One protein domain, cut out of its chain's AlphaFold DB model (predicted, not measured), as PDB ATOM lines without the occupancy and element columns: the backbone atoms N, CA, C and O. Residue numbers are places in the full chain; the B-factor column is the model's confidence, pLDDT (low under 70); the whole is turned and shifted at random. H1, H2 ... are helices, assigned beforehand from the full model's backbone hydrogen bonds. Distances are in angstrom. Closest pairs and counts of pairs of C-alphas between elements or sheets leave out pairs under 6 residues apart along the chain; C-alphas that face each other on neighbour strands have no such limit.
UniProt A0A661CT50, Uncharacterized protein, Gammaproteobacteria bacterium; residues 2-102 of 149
ATOM      1  N   ASN A   2      84.436  33.560  30.972       78.50
ATOM      2  CA  ASN A   2      84.696  32.420  30.077       78.50
ATOM      3  C   ASN A   2      84.578  32.901  28.623       78.50
ATOM      4  O   ASN A   2      83.486  33.270  28.209       78.50
ATOM      5  N   LYS A   3      85.678  32.893  27.858       87.19
ATOM      6  CA  LYS A   3      85.732  33.412  26.476       87.19
ATOM      7  C   LYS A   3      84.755  32.730  25.504       87.19
ATOM      8  O   LYS A   3      84.396  33.321  24.486       87.19
ATOM      9  N   PHE A   4      84.295  31.523  25.842       90.56
ATOM     10  CA  PHE A   4      83.329  30.732  25.076       90.56
ATOM     11  C   PHE A   4      81.870  30.987  25.465       90.56
ATOM     12  O   PHE A   4      80.967  30.444  24.830       90.56
ATOM     13  N   LYS A   5      81.621  31.788  26.508       89.50
ATOM     14  CA  LYS A   5      80.276  32.188  26.925       89.50
ATOM     15  C   LYS A   5      80.085  33.693  26.776       89.50
ATOM     16  O   LYS A   5      81.012  34.470  26.981       89.50
ATOM     17  N   ASP A   6      78.880  34.102  26.406       84.38
ATOM     18  CA  ASP A   6      78.497  35.511  26.348       84.38
ATOM     19  C   ASP A   6      78.227  36.094  27.755       84.38
ATOM     20  O   ASP A   6      78.317  35.405  28.777       84.38
ATOM     21  N   LYS A   7      77.869  37.385  27.812       83.62
ATOM     22  CA  LYS A   7      77.482  38.078  29.058       83.62
ATOM     23  C   LYS A   7      76.240  37.472  29.735       83.62
ATOM     24  O   LYS A   7      76.002  37.747  30.902       83.62
ATOM     25  N   MET A   8      75.462  36.661  29.018       85.56
ATOM     26  CA  MET A   8      74.260  35.971  29.492       85.56
ATOM     27  C   MET A   8      74.523  34.482  29.777       85.56
ATOM     28  O   MET A   8      73.583  33.699  29.893       85.56
ATOM     29  N   HIS A   9      75.795  34.078  29.892       84.69
ATOM     30  CA  HIS A   9      76.249  32.705  30.139       84.69
ATOM     31  C   HIS A   9      75.864  31.671  29.065       84.69
ATOM     32  O   HIS A   9      75.985  30.461  29.302       84.69
ATOM     33  N   ARG A  10      75.464  32.118  27.872       87.50
ATOM     34  CA  ARG A  10      75.153  31.260  26.723       87.50
ATOM     35  C   ARG A  10      76.410  30.950  25.930       87.50
ATOM     36  O   ARG A  10      77.323  31.765  25.849       87.50
ATOM     37  N   TRP A  11      76.456  29.760  25.344       91.75
ATOM     38  CA  TRP A  11      77.572  29.336  24.508       91.75
ATOM     39  C   TRP A  11      77.651  30.138  23.209       91.75
ATOM     40  O   TRP A  11      76.637  30.403  22.564       91.75
ATOM     41  N   ARG A  12      78.871  30.496  22.819       88.56
ATOM     42  CA  ARG A  12      79.151  31.238  21.593       88.56
ATOM     43  C   ARG A  12      79.387  30.271  20.438       88.56
ATOM     44  O   ARG A  12      80.464  29.712  20.339       88.56
ATOM     45  N   THR A  13      78.417  30.123  19.541       89.31
ATOM     46  CA  THR A  13      78.577  29.312  18.321       89.31
ATOM     47  C   THR A  13      78.958  30.186  17.125       89.31
ATOM     48  O   THR A  13      80.111  30.201  16.722       89.31
ATOM     49  N   LEU A  14      78.032  30.996  16.603       88.31
ATOM     50  CA  LEU A  14      78.276  31.852  15.429       88.31
ATOM     51  C   LEU A  14      79.325  32.940  15.701       88.31
ATOM     52  O   LEU A  14      80.243  33.162  14.926       88.31
ATOM     53  N   SER A  15      79.250  33.590  16.863       88.25
ATOM     54  CA  SER A  15      80.228  34.626  17.222       88.25
ATOM     55  C   SER A  15      81.620  34.076  17.547       88.25
ATOM     56  O   SER A  15      82.507  34.867  17.860       88.25
ATOM     57  N   LEU A  16      81.809  32.751  17.544       90.81
ATOM     58  CA  LEU A  16      83.115  32.129  17.743       90.81
ATOM     59  C   LEU A  16      84.015  32.317  16.520       90.81
ATOM     60  O   LEU A  16      85.224  32.472  16.691       90.81
ATOM     61  N   PHE A  17      83.407  32.330  15.330       93.06
ATOM     62  CA  PHE A  17      84.095  32.311  14.048       93.06
ATOM     63  C   PHE A  17      83.999  33.643  13.323       93.06
ATOM     64  O   PHE A  17      82.917  34.230  13.237       93.06
ATOM     65  N   LYS A  18      85.113  34.096  12.746       92.06
ATOM     66  CA  LYS A  18      85.174  35.324  11.943       92.06
ATOM     67  C   LYS A  18      84.148  35.331  10.805       92.06
ATOM     68  O   LYS A  18      83.551  36.361  10.522       92.06
ATOM     69  N   GLU A  19      83.945  34.181  10.177       91.56
ATOM     70  CA  GLU A  19      83.139  33.973   8.974       91.56
ATOM     71  C   GLU A  19      81.634  34.052   9.243       91.56
ATOM     72  O   GLU A  19      80.856  34.345   8.339       91.56
ATOM     73  N   THR A  20      81.209  33.796  10.484       89.81
ATOM     74  CA  THR A  20      79.783  33.778  10.855       89.81
ATOM     75  C   THR A  20      79.407  34.848  11.879       89.81
ATOM     76  O   THR A  20      78.222  35.046  12.158       89.81
ATOM     77  N   ALA A  21      80.382  35.586  12.414       86.31
ATOM     78  CA  ALA A  21      80.140  36.699  13.319       86.31
ATOM     79  C   ALA A  21      79.488  37.890  12.587       86.31
ATOM     80  O   ALA A  21      80.046  38.448  11.648       86.31
ATOM     81  N   SER A  22      78.308  38.318  13.052       74.94
ATOM     82  CA  SER A  22      77.551  39.436  12.450       74.94
ATOM     83  C   SER A  22      77.910  40.832  12.993       74.94
ATOM     84  O   SER A  22      77.423  41.828  12.471       74.94
ATOM     85  N   TYR A  23      78.721  40.923  14.051       67.56
ATOM     86  CA  TYR A  23      79.057  42.153  14.794       67.56
ATOM     87  C   TYR A  23      80.585  42.255  14.975       67.56
ATOM     88  O   TYR A  23      81.250  41.242  14.759       67.56
ATOM     89  N   PRO A  24      81.164  43.446  15.261       65.69
ATOM     90  CA  PRO A  24      82.456  43.865  14.709       65.69
ATOM     91  C   PRO A  24      83.593  42.869  14.944       65.69
ATOM     92  O   PRO A  24      83.630  42.171  15.957       65.69
ATOM     93  N   ARG A  25      84.523  42.861  13.979       58.16
ATOM     94  CA  ARG A  25      85.617  41.898  13.752       58.16
ATOM     95  C   ARG A  25      86.518  41.570  14.958       58.16
ATOM     96  O   ARG A  25      87.338  40.680  14.824       58.16
ATOM     97  N   ASP A  26      86.340  42.178  16.123       60.50
ATOM     98  CA  ASP A  26      87.230  42.012  17.280       60.50
ATOM     99  C   ASP A  26      86.723  41.013  18.335       60.50
ATOM    100  O   ASP A  26      87.340  40.850  19.385       60.50
ATOM    101  N   PHE A  27      85.599  40.328  18.089       77.00
ATOM    102  CA  PHE A  27      85.032  39.390  19.067       77.00
ATOM    103  C   PHE A  27      85.233  37.906  18.743       77.00
ATOM    104  O   PHE A  27      85.057  37.091  19.652       77.00
ATOM    105  N   TYR A  28      85.569  37.515  17.511       87.75
ATOM    106  CA  TYR A  28      85.771  36.097  17.188       87.75
ATOM    107  C   TYR A  28      87.015  35.535  17.893       87.75
ATOM    108  O   TYR A  28      87.925  36.276  18.252       87.75
ATOM    109  N   LEU A  29      87.036  34.223  18.136       90.19
ATOM    110  CA  LEU A  29      88.199  33.549  18.729       90.19
ATOM    111  C   LEU A  29      89.018  32.786  17.696       90.19
ATOM    112  O   LEU A  29      90.216  32.621  17.890       90.19
ATOM    113  N   PHE A  30      88.365  32.326  16.631       92.56
ATOM    114  CA  PHE A  30      88.987  31.552  15.572       92.56
ATOM    115  C   PHE A  30      88.437  31.980  14.212       92.56
ATOM    116  O   PHE A  30      87.330  32.503  14.096       92.56
ATOM    117  N   THR A  31      89.205  31.724  13.172       94.44
ATOM    118  CA  THR A  31      88.702  31.496  11.816       94.44
ATOM    119  C   THR A  31      88.337  30.021  11.651       94.44
ATOM    120  O   THR A  31      88.746  29.174  12.456       94.44
ATOM    121  N   PHE A  32      87.579  29.684  10.611       95.50
ATOM    122  CA  PHE A  32      87.329  28.279  10.282       95.50
ATOM    123  C   PHE A  32      88.627  27.529   9.989       95.50
ATOM    124  O   PHE A  32      88.792  26.407  10.453       95.50
ATOM    125  N   GLU A  33      89.578  28.168   9.309       96.44
ATOM    126  CA  GLU A  33      90.861  27.546   8.981       96.44
ATOM    127  C   GLU A  33      91.716  27.257  10.225       96.44
ATOM    128  O   GLU A  33      92.309  26.185  10.338       96.44
ATOM    129  N   GLU A  34      91.767  28.177  11.192       96.88
ATOM    130  CA  GLU A  34      92.483  27.947  12.455       96.88
ATOM    131  C   GLU A  34      91.853  26.807  13.259       96.88
ATOM    132  O   GLU A  34      92.561  25.931  13.752       96.88
ATOM    133  N   ALA A  35      90.522  26.783  13.371       96.75
ATOM    134  CA  ALA A  35      89.828  25.723  14.092       96.75
ATOM    135  C   ALA A  35      89.953  24.361  13.401       96.75
ATOM    136  O   ALA A  35      90.133  23.358  14.090       96.75
ATOM    137  N   ARG A  36      89.923  24.330  12.063       97.56
ATOM    138  CA  ARG A  36      90.185  23.128  11.269       97.56
ATOM    139  C   ARG A  36      91.561  22.556  11.581       97.56
ATOM    140  O   ARG A  36      91.655  21.382  11.910       97.56
ATOM    141  N   LYS A  37      92.621  23.372  11.544       98.06
ATOM    142  CA  LYS A  37      93.986  22.911  11.864       98.06
ATOM    143  C   LYS A  37      94.055  22.263  13.243       98.06
ATOM    144  O   LYS A  37      94.502  21.127  13.351       98.06
ATOM    145  N   LEU A  38      93.511  22.932  14.261       97.81
ATOM    146  CA  LEU A  38      93.441  22.394  15.624       97.81
ATOM    147  C   LEU A  38      92.647  21.080  15.690       97.81
ATOM    148  O   LEU A  38      93.030  20.158  16.404       97.81
ATOM    149  N   TYR A  39      91.546  20.974  14.941       97.94
ATOM    150  CA  TYR A  39      90.748  19.752  14.856       97.94
ATOM    151  C   TYR A  39      91.547  18.583  14.254       97.94
ATOM    152  O   TYR A  39      91.591  17.502  14.840       97.94
ATOM    153  N   ILE A  40      92.233  18.807  13.127       98.00
ATOM    154  CA  ILE A  40      93.056  17.789  12.453       98.00
ATOM    155  C   ILE A  40      94.282  17.389  13.294       98.00
ATOM    156  O   ILE A  40      94.685  16.221  13.291       98.00
ATOM    157  N   GLU A  41      94.868  18.335  14.032       97.62
ATOM    158  CA  GLU A  41      95.982  18.100  14.962       97.62
ATOM    159  C   GLU A  41      95.579  17.215  16.148       97.62
ATOM    160  O   GLU A  41      96.393  16.420  16.615       97.62
ATOM    161  N   CYS A  42      94.321  17.280  16.599       97.44
ATOM    162  CA  CYS A  42      93.822  16.425  17.682       97.44
ATOM    163  C   CYS A  42      93.824  14.930  17.324       97.44
ATOM    164  O   CYS A  42      93.774  14.098  18.229       97.44
ATOM    165  N   ASN A  43      93.855  14.589  16.030       96.44
ATOM    166  CA  ASN A  43      93.849  13.219  15.509       96.44
ATOM    167  C   ASN A  43      92.742  12.321  16.104       96.44
ATOM    168  O   ASN A  43      92.926  11.117  16.277       96.44
ATOM    169  N   ASP A  44      91.600  12.923  16.441       96.38
ATOM    170  CA  ASP A  44      90.483  12.278  17.125       96.38
ATOM    171  C   ASP A  44      89.212  12.378  16.270       96.38
ATOM    172  O   ASP A  44      88.599  13.448  16.215       96.38
ATOM    173  N   PRO A  45      88.770  11.278  15.630       92.69
ATOM    174  CA  PRO A  45      87.592  11.288  14.767       92.69
ATOM    175  C   PRO A  45      86.283  11.540  15.530       92.69
ATOM    176  O   PRO A  45      85.256  11.797  14.910       92.69
ATOM    177  N   THR A  46      86.284  11.474  16.867       94.94
ATOM    178  CA  THR A  46      85.095  11.770  17.682       94.94
ATOM    179  C   THR A  46      84.918  13.266  17.961       94.94
ATOM    180  O   THR A  46      83.837  13.697  18.369       94.94
ATOM    181  N   GLY A  47      85.977  14.063  17.770       95.25
ATOM    182  CA  GLY A  47      86.021  15.489  18.095       95.25
ATOM    183  C   GLY A  47      86.038  15.807  19.597       95.25
ATOM    184  O   GLY A  47      85.938  16.975  19.982       95.25
ATOM    185  N   TYR A  48      86.161  14.807  20.473       97.62
ATOM    186  CA  TYR A  48      86.151  14.989  21.923       97.62
ATOM    187  C   TYR A  48      87.390  15.742  22.426       97.62
ATOM    188  O   TYR A  48      87.266  16.655  23.255       97.62
ATOM    189  N   ILE A  49      88.577  15.410  21.909       98.00
ATOM    190  CA  ILE A  49      89.832  16.081  22.278       98.00
ATOM    191  C   ILE A  49      89.778  17.550  21.860       98.00
ATOM    192  O   ILE A  49      90.054  18.433  22.674       98.00
ATOM    193  N   PHE A  50      89.314  17.832  20.642       97.62
ATOM    194  CA  PHE A  50      89.120  19.203  20.172       97.62
ATOM    195  C   PHE A  50      88.142  19.975  21.069       97.62
ATOM    196  O   PHE A  50      88.427  21.094  21.509       97.62
ATOM    197  N   ALA A  51      87.010  19.355  21.413       97.25
ATOM    198  CA  ALA A  51      85.986  19.971  22.244       97.25
ATOM    199  C   ALA A  51      86.479  20.323  23.656       97.25
ATOM    200  O   ALA A  51      86.098  21.358  24.204       97.25
ATOM    201  N   THR A  52      87.291  19.464  24.267       96.88
ATOM    202  CA  THR A  52      87.782  19.652  25.643       96.88
ATOM    203  C   THR A  52      89.040  20.516  25.722       96.88
ATOM    204  O   THR A  52      89.222  21.203  26.725       96.88
ATOM    205  N   THR A  53      89.851  20.545  24.662       96.75
ATOM    206  CA  THR A  53      91.129  21.278  24.623       96.75
ATOM    207  C   THR A  53      90.978  22.700  24.084       96.75
ATOM    208  O   THR A  53      91.530  23.644  24.652       96.75
ATOM    209  N   HIS A  54      90.209  22.888  23.005       95.69
ATOM    210  CA  HIS A  54      90.138  24.165  22.278       95.69
ATOM    211  C   HIS A  54      88.798  24.891  22.423       95.69
ATOM    212  O   HIS A  54      88.698  26.075  22.091       95.69
ATOM    213  N   LEU A  55      87.779  24.215  22.955       94.81
ATOM    214  CA  LEU A  55      86.440  24.758  23.168       94.81
ATOM    215  C   LEU A  55      86.036  24.705  24.651       94.81
ATOM    216  O   LEU A  55      86.795  24.322  25.533       94.81
ATOM    217  N   GLY A  56      84.799  25.106  24.945       93.94
ATOM    218  CA  GLY A  56      84.197  25.015  26.275       93.94
ATOM    219  C   GLY A  56      83.745  23.609  26.700       93.94
ATOM    220  O   GLY A  56      82.884  23.506  27.574       93.94
ATOM    221  N   GLY A  57      84.259  22.546  26.076       95.75
ATOM    222  CA  GLY A  57      83.885  21.153  26.328       95.75
ATOM    223  C   GLY A  57      82.873  20.578  25.331       95.75
ATOM    224  O   GLY A  57      82.354  21.262  24.448       95.75
ATOM    225  N   TRP A  58      82.533  19.299  25.523       95.50
ATOM    226  CA  TRP A  58      81.661  18.523  24.626       95.50
ATOM    227  C   TRP A  58      80.298  19.174  24.352       95.50
ATOM    228  O   TRP A  58      79.836  19.234  23.215       95.50
ATOM    229  N   LYS A  59      79.659  19.741  25.387       95.50
ATOM    230  CA  LYS A  59      78.369  20.438  25.238       95.50
ATOM    231  C   LYS A  59      78.460  21.631  24.287       95.50
ATOM    232  O   LYS A  59      77.510  21.889  23.557       95.50
ATOM    233  N   HIS A  60      79.580  22.351  24.300       95.44
ATOM    234  CA  HIS A  60      79.792  23.484  23.409       95.44
ATOM    235  C   HIS A  60      79.934  23.022  21.955       95.44
ATOM    236  O   HIS A  60      79.277  23.564  21.069       95.44
ATOM    237  N   PHE A  61      80.727  21.973  21.730       96.38
ATOM    238  CA  PHE A  61      80.942  21.403  20.404       96.38
ATOM    239  C   PHE A  61      79.653  20.834  19.790       96.38
ATOM    240  O   PHE A  61      79.343  21.122  18.638       96.38
ATOM    241  N   ASN A  62      78.815  20.146  20.574       96.31
ATOM    242  CA  ASN A  62      77.515  19.670  20.087       96.31
ATOM    243  C   ASN A  62      76.595  20.806  19.620       96.31
ATOM    244  O   ASN A  62      75.894  20.656  18.623       96.31
ATOM    245  N   LEU A  63      76.608  21.955  20.302       95.56
ATOM    246  CA  LEU A  63      75.842  23.127  19.862       95.56
ATOM    247  C   LEU A  63      76.388  23.710  18.553       95.56
ATOM    248  O   LEU A  63      75.611  24.193  17.733       95.56
ATOM    249  N   MET A  64      77.702  23.644  18.330       94.75
ATOM    250  CA  MET A  64      78.296  24.016  17.043       94.75
ATOM    251  C   MET A  64      77.831  23.079  15.923       94.75
ATOM    252  O   MET A  64      77.396  23.572  14.886       94.75
ATOM    253  N   LYS A  65      77.819  21.759  16.159       94.19
ATOM    254  CA  LYS A  65      77.309  20.760  15.196       94.19
ATOM    255  C   LYS A  65      75.816  20.919  14.872       94.19
ATOM    256  O   LYS A  65      75.362  20.442  13.842       94.19
ATOM    257  N   GLN A  66      75.042  21.599  15.721       94.69
ATOM    258  CA  GLN A  66      73.627  21.914  15.462       94.69
ATOM    259  C   GLN A  66      73.431  23.204  14.648       94.69
ATOM    260  O   GLN A  66      72.340  23.458  14.134       94.69
ATOM    261  N   SER A  67      74.462  24.041  14.532       93.19
ATOM    262  CA  SER A  67      74.395  25.296  13.786       93.19
ATOM    263  C   SER A  67      74.609  25.043  12.297       93.19
ATOM    264  O   SER A  67      75.696  24.639  11.903       93.19
ATOM    265  N   LYS A  68      73.613  25.340  11.452       91.12
ATOM    266  CA  LYS A  68      73.650  25.018  10.010       91.12
ATOM    267  C   LYS A  68      74.910  25.506   9.286       91.12
ATOM    268  O   LYS A  68      75.440  24.781   8.459       91.12
ATOM    269  N   SER A  69      75.385  26.715   9.587       88.56
ATOM    270  CA  SER A  69      76.571  27.288   8.935       88.56
ATOM    271  C   SER A  69      77.885  26.655   9.390       88.56
ATOM    272  O   SER A  69      78.833  26.624   8.622       88.56
ATOM    273  N   ILE A  70      77.950  26.166  10.630       94.12
ATOM    274  CA  ILE A  70      79.172  25.593  11.212       94.12
ATOM    275  C   ILE A  70      79.212  24.081  10.978       94.12
ATOM    276  O   ILE A  70      80.275  23.528  10.734       94.12
ATOM    277  N   ALA A  71      78.057  23.415  11.020       93.62
ATOM    278  CA  ALA A  71      77.932  21.975  10.833       93.62
ATOM    279  C   ALA A  71      78.520  21.511   9.494       93.62
ATOM    280  O   ALA A  71      79.237  20.521   9.476       93.62
ATOM    281  N   VAL A  72      78.283  22.267   8.414       94.50
ATOM    282  CA  VAL A  72      78.832  21.972   7.079       94.50
ATOM    283  C   VAL A  72      80.361  22.029   7.071       94.50
ATOM    284  O   VAL A  72      81.003  21.214   6.421       94.50
ATOM    285  N   GLU A  73      80.963  22.972   7.798       95.38
ATOM    286  CA  GLU A  73      82.424  23.043   7.888       95.38
ATOM    287  C   GLU A  73      82.984  21.931   8.779       95.38
ATOM    288  O   GLU A  73      83.963  21.299   8.403       95.38
ATOM    289  N   ILE A  74      82.335  21.619   9.907       95.69
ATOM    290  CA  ILE A  74      82.749  20.497  10.766       95.69
ATOM    291  C   ILE A  74      82.698  19.170  10.000       95.69
ATOM    292  O   ILE A  74      83.624  18.379  10.132       95.69
ATOM    293  N   GLU A  75      81.668  18.938   9.184       95.62
ATOM    294  CA  GLU A  75      81.561  17.738   8.343       95.62
ATOM    295  C   GLU A  75      82.756  17.621   7.387       95.62
ATOM    296  O   GLU A  75      83.378  16.566   7.307       95.62
ATOM    297  N   ARG A  76      83.176  18.724   6.755       95.50
ATOM    298  CA  ARG A  76      84.384  18.737   5.912       95.50
ATOM    299  C   ARG A  76      85.655  18.420   6.698       95.50
ATOM    300  O   ARG A  76      86.536  17.740   6.181       95.50
ATOM    301  N   TRP A  77      85.773  18.911   7.932       96.81
ATOM    302  CA  TRP A  77      86.932  18.620   8.785       96.81
ATOM    303  C   TRP A  77      86.941  17.152   9.231       96.81
ATOM    304  O   TRP A  77      88.003  16.537   9.304       96.81
ATOM    305  N   GLU A  78      85.766  16.585   9.514       96.00
ATOM    306  CA  GLU A  78      85.580  15.165   9.825       96.00
ATOM    307  C   GLU A  78      85.966  14.282   8.631       96.00
ATOM    308  O   GLU A  78      86.739  13.340   8.802       96.00
ATOM    309  N   GLU A  79      85.513  14.626   7.422       95.19
ATOM    310  CA  GLU A  79      85.887  13.939   6.181       95.19
ATOM    311  C   GLU A  79      87.401  13.993   5.928       95.19
ATOM    312  O   GLU A  79      88.025  12.968   5.638       95.19
ATOM    313  N   GLU A  80      88.016  15.171   6.069       95.38
ATOM    314  CA  GLU A  80      89.463  15.343   5.918       95.38
ATOM    315  C   GLU A  80      90.241  14.488   6.926       95.38
ATOM    316  O   GLU A  80      91.181  13.779   6.552       95.38
ATOM    317  N   LEU A  81      89.835  14.512   8.200       96.44
ATOM    318  CA  LEU A  81      90.474  13.717   9.243       96.44
ATOM    319  C   LEU A  81      90.327  12.217   8.975       96.44
ATOM    320  O   LEU A  81      91.287  11.468   9.150       96.44
ATOM    321  N   GLU A  82      89.158  11.770   8.519       94.19
ATOM    322  CA  GLU A  82      88.942  10.369   8.163       94.19
ATOM    323  C   GLU A  82      89.883   9.936   7.031       94.19
ATOM    324  O   GLU A  82      90.491   8.866   7.103       94.19
ATOM    325  N   VAL A  83      90.047  10.770   5.999       93.44
ATOM    326  CA  VAL A  83      90.976  10.499   4.894       93.44
ATOM    327  C   VAL A  83      92.421  10.450   5.390       93.44
ATOM    328  O   VAL A  83      93.134   9.508   5.041       93.44
ATOM    329  N   LYS A  84      92.840  11.395   6.241       94.31
ATOM    330  CA  LYS A  84      94.177  11.404   6.858       94.31
ATOM    331  C   LYS A  84      94.436  10.120   7.653       94.31
ATOM    332  O   LYS A  84      95.417   9.428   7.392       94.31
ATOM    333  N   LEU A  85      93.534   9.758   8.568       93.88
ATOM    334  CA  LEU A  85      93.655   8.549   9.394       93.88
ATOM    335  C   LEU A  85      93.676   7.278   8.543       93.88
ATOM    336  O   LEU A  85      94.420   6.337   8.822       93.88
ATOM    337  N   ARG A  86      92.879   7.245   7.472       92.19
ATOM    338  CA  ARG A  86      92.876   6.133   6.523       92.19
ATOM    339  C   ARG A  86      94.202   6.032   5.775       92.19
ATOM    340  O   ARG A  86      94.707   4.923   5.626       92.19
ATOM    341  N   ALA A  87      94.771   7.150   5.328       90.31
ATOM    342  CA  ALA A  87      96.075   7.174   4.672       90.31
ATOM    343  C   ALA A  87      97.183   6.671   5.613       90.31
ATOM    344  O   ALA A  87      97.977   5.816   5.223       90.31
ATOM    345  N   GLU A  88      97.186   7.118   6.873       91.88
ATOM    346  CA  GLU A  88      98.109   6.630   7.906       91.88
ATOM    347  C   GLU A  88      97.958   5.117   8.135       91.88
ATOM    348  O   GLU A  88      98.946   4.379   8.146       91.88
ATOM    349  N   ALA A  89      96.720   4.630   8.258       90.38
ATOM    350  CA  ALA A  89      96.440   3.208   8.429       90.38
ATOM    351  C   ALA A  89      96.906   2.376   7.224       90.38
ATOM    352  O   ALA A  89      97.519   1.325   7.410       90.38
ATOM    353  N   VAL A  90      96.668   2.843   5.994       89.62
ATOM    354  CA  VAL A  90      97.161   2.182   4.774       89.62
ATOM    355  C   VAL A  90      98.689   2.149   4.756       89.62
ATOM    356  O   VAL A  90      99.258   1.090   4.504       89.62
ATOM    357  N   GLY A  91      99.361   3.248   5.102       87.38
ATOM    358  CA  GLY A  91     100.822   3.282   5.222       87.38
ATOM    359  C   GLY A  91     101.361   2.272   6.241       87.38
ATOM    360  O   GLY A  91     102.340   1.573   5.976       87.38
ATOM    361  N   ASN A  92     100.687   2.122   7.385       89.88
ATOM    362  CA  ASN A  92     101.031   1.103   8.379       89.88
ATOM    363  C   ASN A  92     100.814  -0.323   7.849       89.88
ATOM    364  O   ASN A  92     101.619  -1.211   8.125       89.88
ATOM    365  N   MET A  93      99.761  -0.539   7.058       88.25
ATOM    366  CA  MET A  93      99.498  -1.825   6.414       88.25
ATOM    367  C   MET A  93     100.554  -2.173   5.362       88.25
ATOM    368  O   MET A  93     100.956  -3.331   5.296       88.25
ATOM    369  N   ILE A  94     101.049  -1.197   4.593       87.06
ATOM    370  CA  ILE A  94     102.165  -1.394   3.652       87.06
ATOM    371  C   ILE A  94     103.401  -1.887   4.407       87.06
ATOM    372  O   ILE A  94     103.913  -2.959   4.096       87.06
ATOM    373  N   LYS A  95     103.804  -1.197   5.478       88.44
ATOM    374  CA  LYS A  95     104.944  -1.624   6.311       88.44
ATOM    375  C   LYS A  95     104.750  -3.026   6.897       88.44
ATOM    376  O   LYS A  95     105.675  -3.828   6.918       88.44
ATOM    377  N   LEU A  96     103.541  -3.349   7.365       90.50
ATOM    378  CA  LEU A  96     103.234  -4.680   7.904       90.50
ATOM    379  C   LEU A  96     103.282  -5.775   6.824       90.50
ATOM    380  O   LEU A  96     103.591  -6.928   7.127       90.50
ATOM    381  N   SER A  97     102.964  -5.426   5.578       89.81
ATOM    382  CA  SER A  97     102.925  -6.358   4.452       89.81
ATOM    383  C   SER A  97     104.303  -6.882   4.033       89.81
ATOM    384  O   SER A  97     104.383  -7.982   3.485       89.81
ATOM    385  N   GLU A  98     105.368  -6.145   4.359       86.88
ATOM    386  CA  GLU A  98     106.767  -6.495   4.077       86.88
ATOM    387  C   GLU A  98     107.336  -7.559   5.034       86.88
ATOM    388  O   GLU A  98     108.367  -8.161   4.746       86.88
ATOM    389  N   GLY A  99     106.681  -7.811   6.176       87.75
ATOM    390  CA  GLY A  99     107.144  -8.786   7.168       87.75
ATOM    391  C   GLY A  99     106.683 -10.226   6.909       87.75
ATOM    392  O   GLY A  99     105.716 -10.480   6.191       87.75
ATOM    393  N   ASP A 100     107.293 -11.185   7.616       80.25
ATOM    394  CA  ASP A 100     107.045 -12.635   7.466       80.25
ATOM    395  C   ASP A 100     105.585 -13.075   7.698       80.25
ATOM    396  O   ASP A 100     105.161 -14.146   7.264       80.25
ATOM    397  N   LYS A 101     104.783 -12.253   8.391       82.19
ATOM    398  CA  LYS A 101     103.348 -12.483   8.651       82.19
ATOM    399  C   LYS A 101     102.438 -11.494   7.907       82.19
ATOM    400  O   LYS A 101     101.257 -11.371   8.233       82.19
ATOM    401  N   GLY A 102     102.962 -10.824   6.881       85.00
ATOM    402  CA  GLY A 102     102.298  -9.760   6.127       85.00
ATOM    403  C   GLY A 102     101.167 -10.205   5.195       85.00
ATOM    404  O   GLY A 102     100.559  -9.367   4.538       85.00
TER     405      GLY A 102
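AT A GLANCE: This is residues 2 to 102 of the 149 residues of an uncharacterized protein of Gammaproteobacteria bacterium (UniProt A0A661CT50). One long helix, H4, runs along much of the length of this model; three short helices, H1, H2 and H3, gather near its first part, with H1 packed along residues 73 to 81, while residues 86 to 92 and 95 to 101 stick out as an arm at one end. Beyond the short helices, at the end away from that arm, residues 2 to 31 wander without a named element. The 101 printed residues hold four named helices, H1 to H4 in chain order, and no named strand: all helix. The whole is loose, with a radius of gyration of the C-alphas of 17.2 A and spans of 62 by 21 by 21 A.

HOW THE PARTS SIT: Past residues 2 to 31, look for H1, residues 32 to 41, and H2, residues 48 to 53: they are close but not clearly touching, their closest C-alphas, Tyr 39 and Phe 50, being 5.6 A apart, and only just about perpendicular at 71 degrees. H2 and H3, residues 58 to 66, touch only at the corner, closest at C-alphas 51 and 58, 5.1 A. H4, residues 68 to 97, touches H3 only at the corner, closest at C-alphas 65 and 71, 4.6 A. With residues 73 to 81 alone H4 touches H1, the same way at a shallow tilt of 30 degrees; C-alphas 40 and 81 are closest, 5.8 A. Each O i to N i+4 pair is within hydrogen-bond range in H1, H2 and H3, and 24 of 26 in H4.

IN THESE COORDINATES: Find C-alpha 32 at (87.329, 28.279, 10.282), where H1 begins its 14.2 A. H2 measures 8.5 A and H3 12.7 A. H4 runs 43.3 A from C-alpha 68 to C-alpha 97 at (102.925, -6.358, 4.452).

THE WHOLE: The C-alphas of Met 8 and Asp 100 are farthest apart, 62.6 A. The printed part has no cut, and no link between helices is long. Residues 23 to 26 are under pLDDT 70.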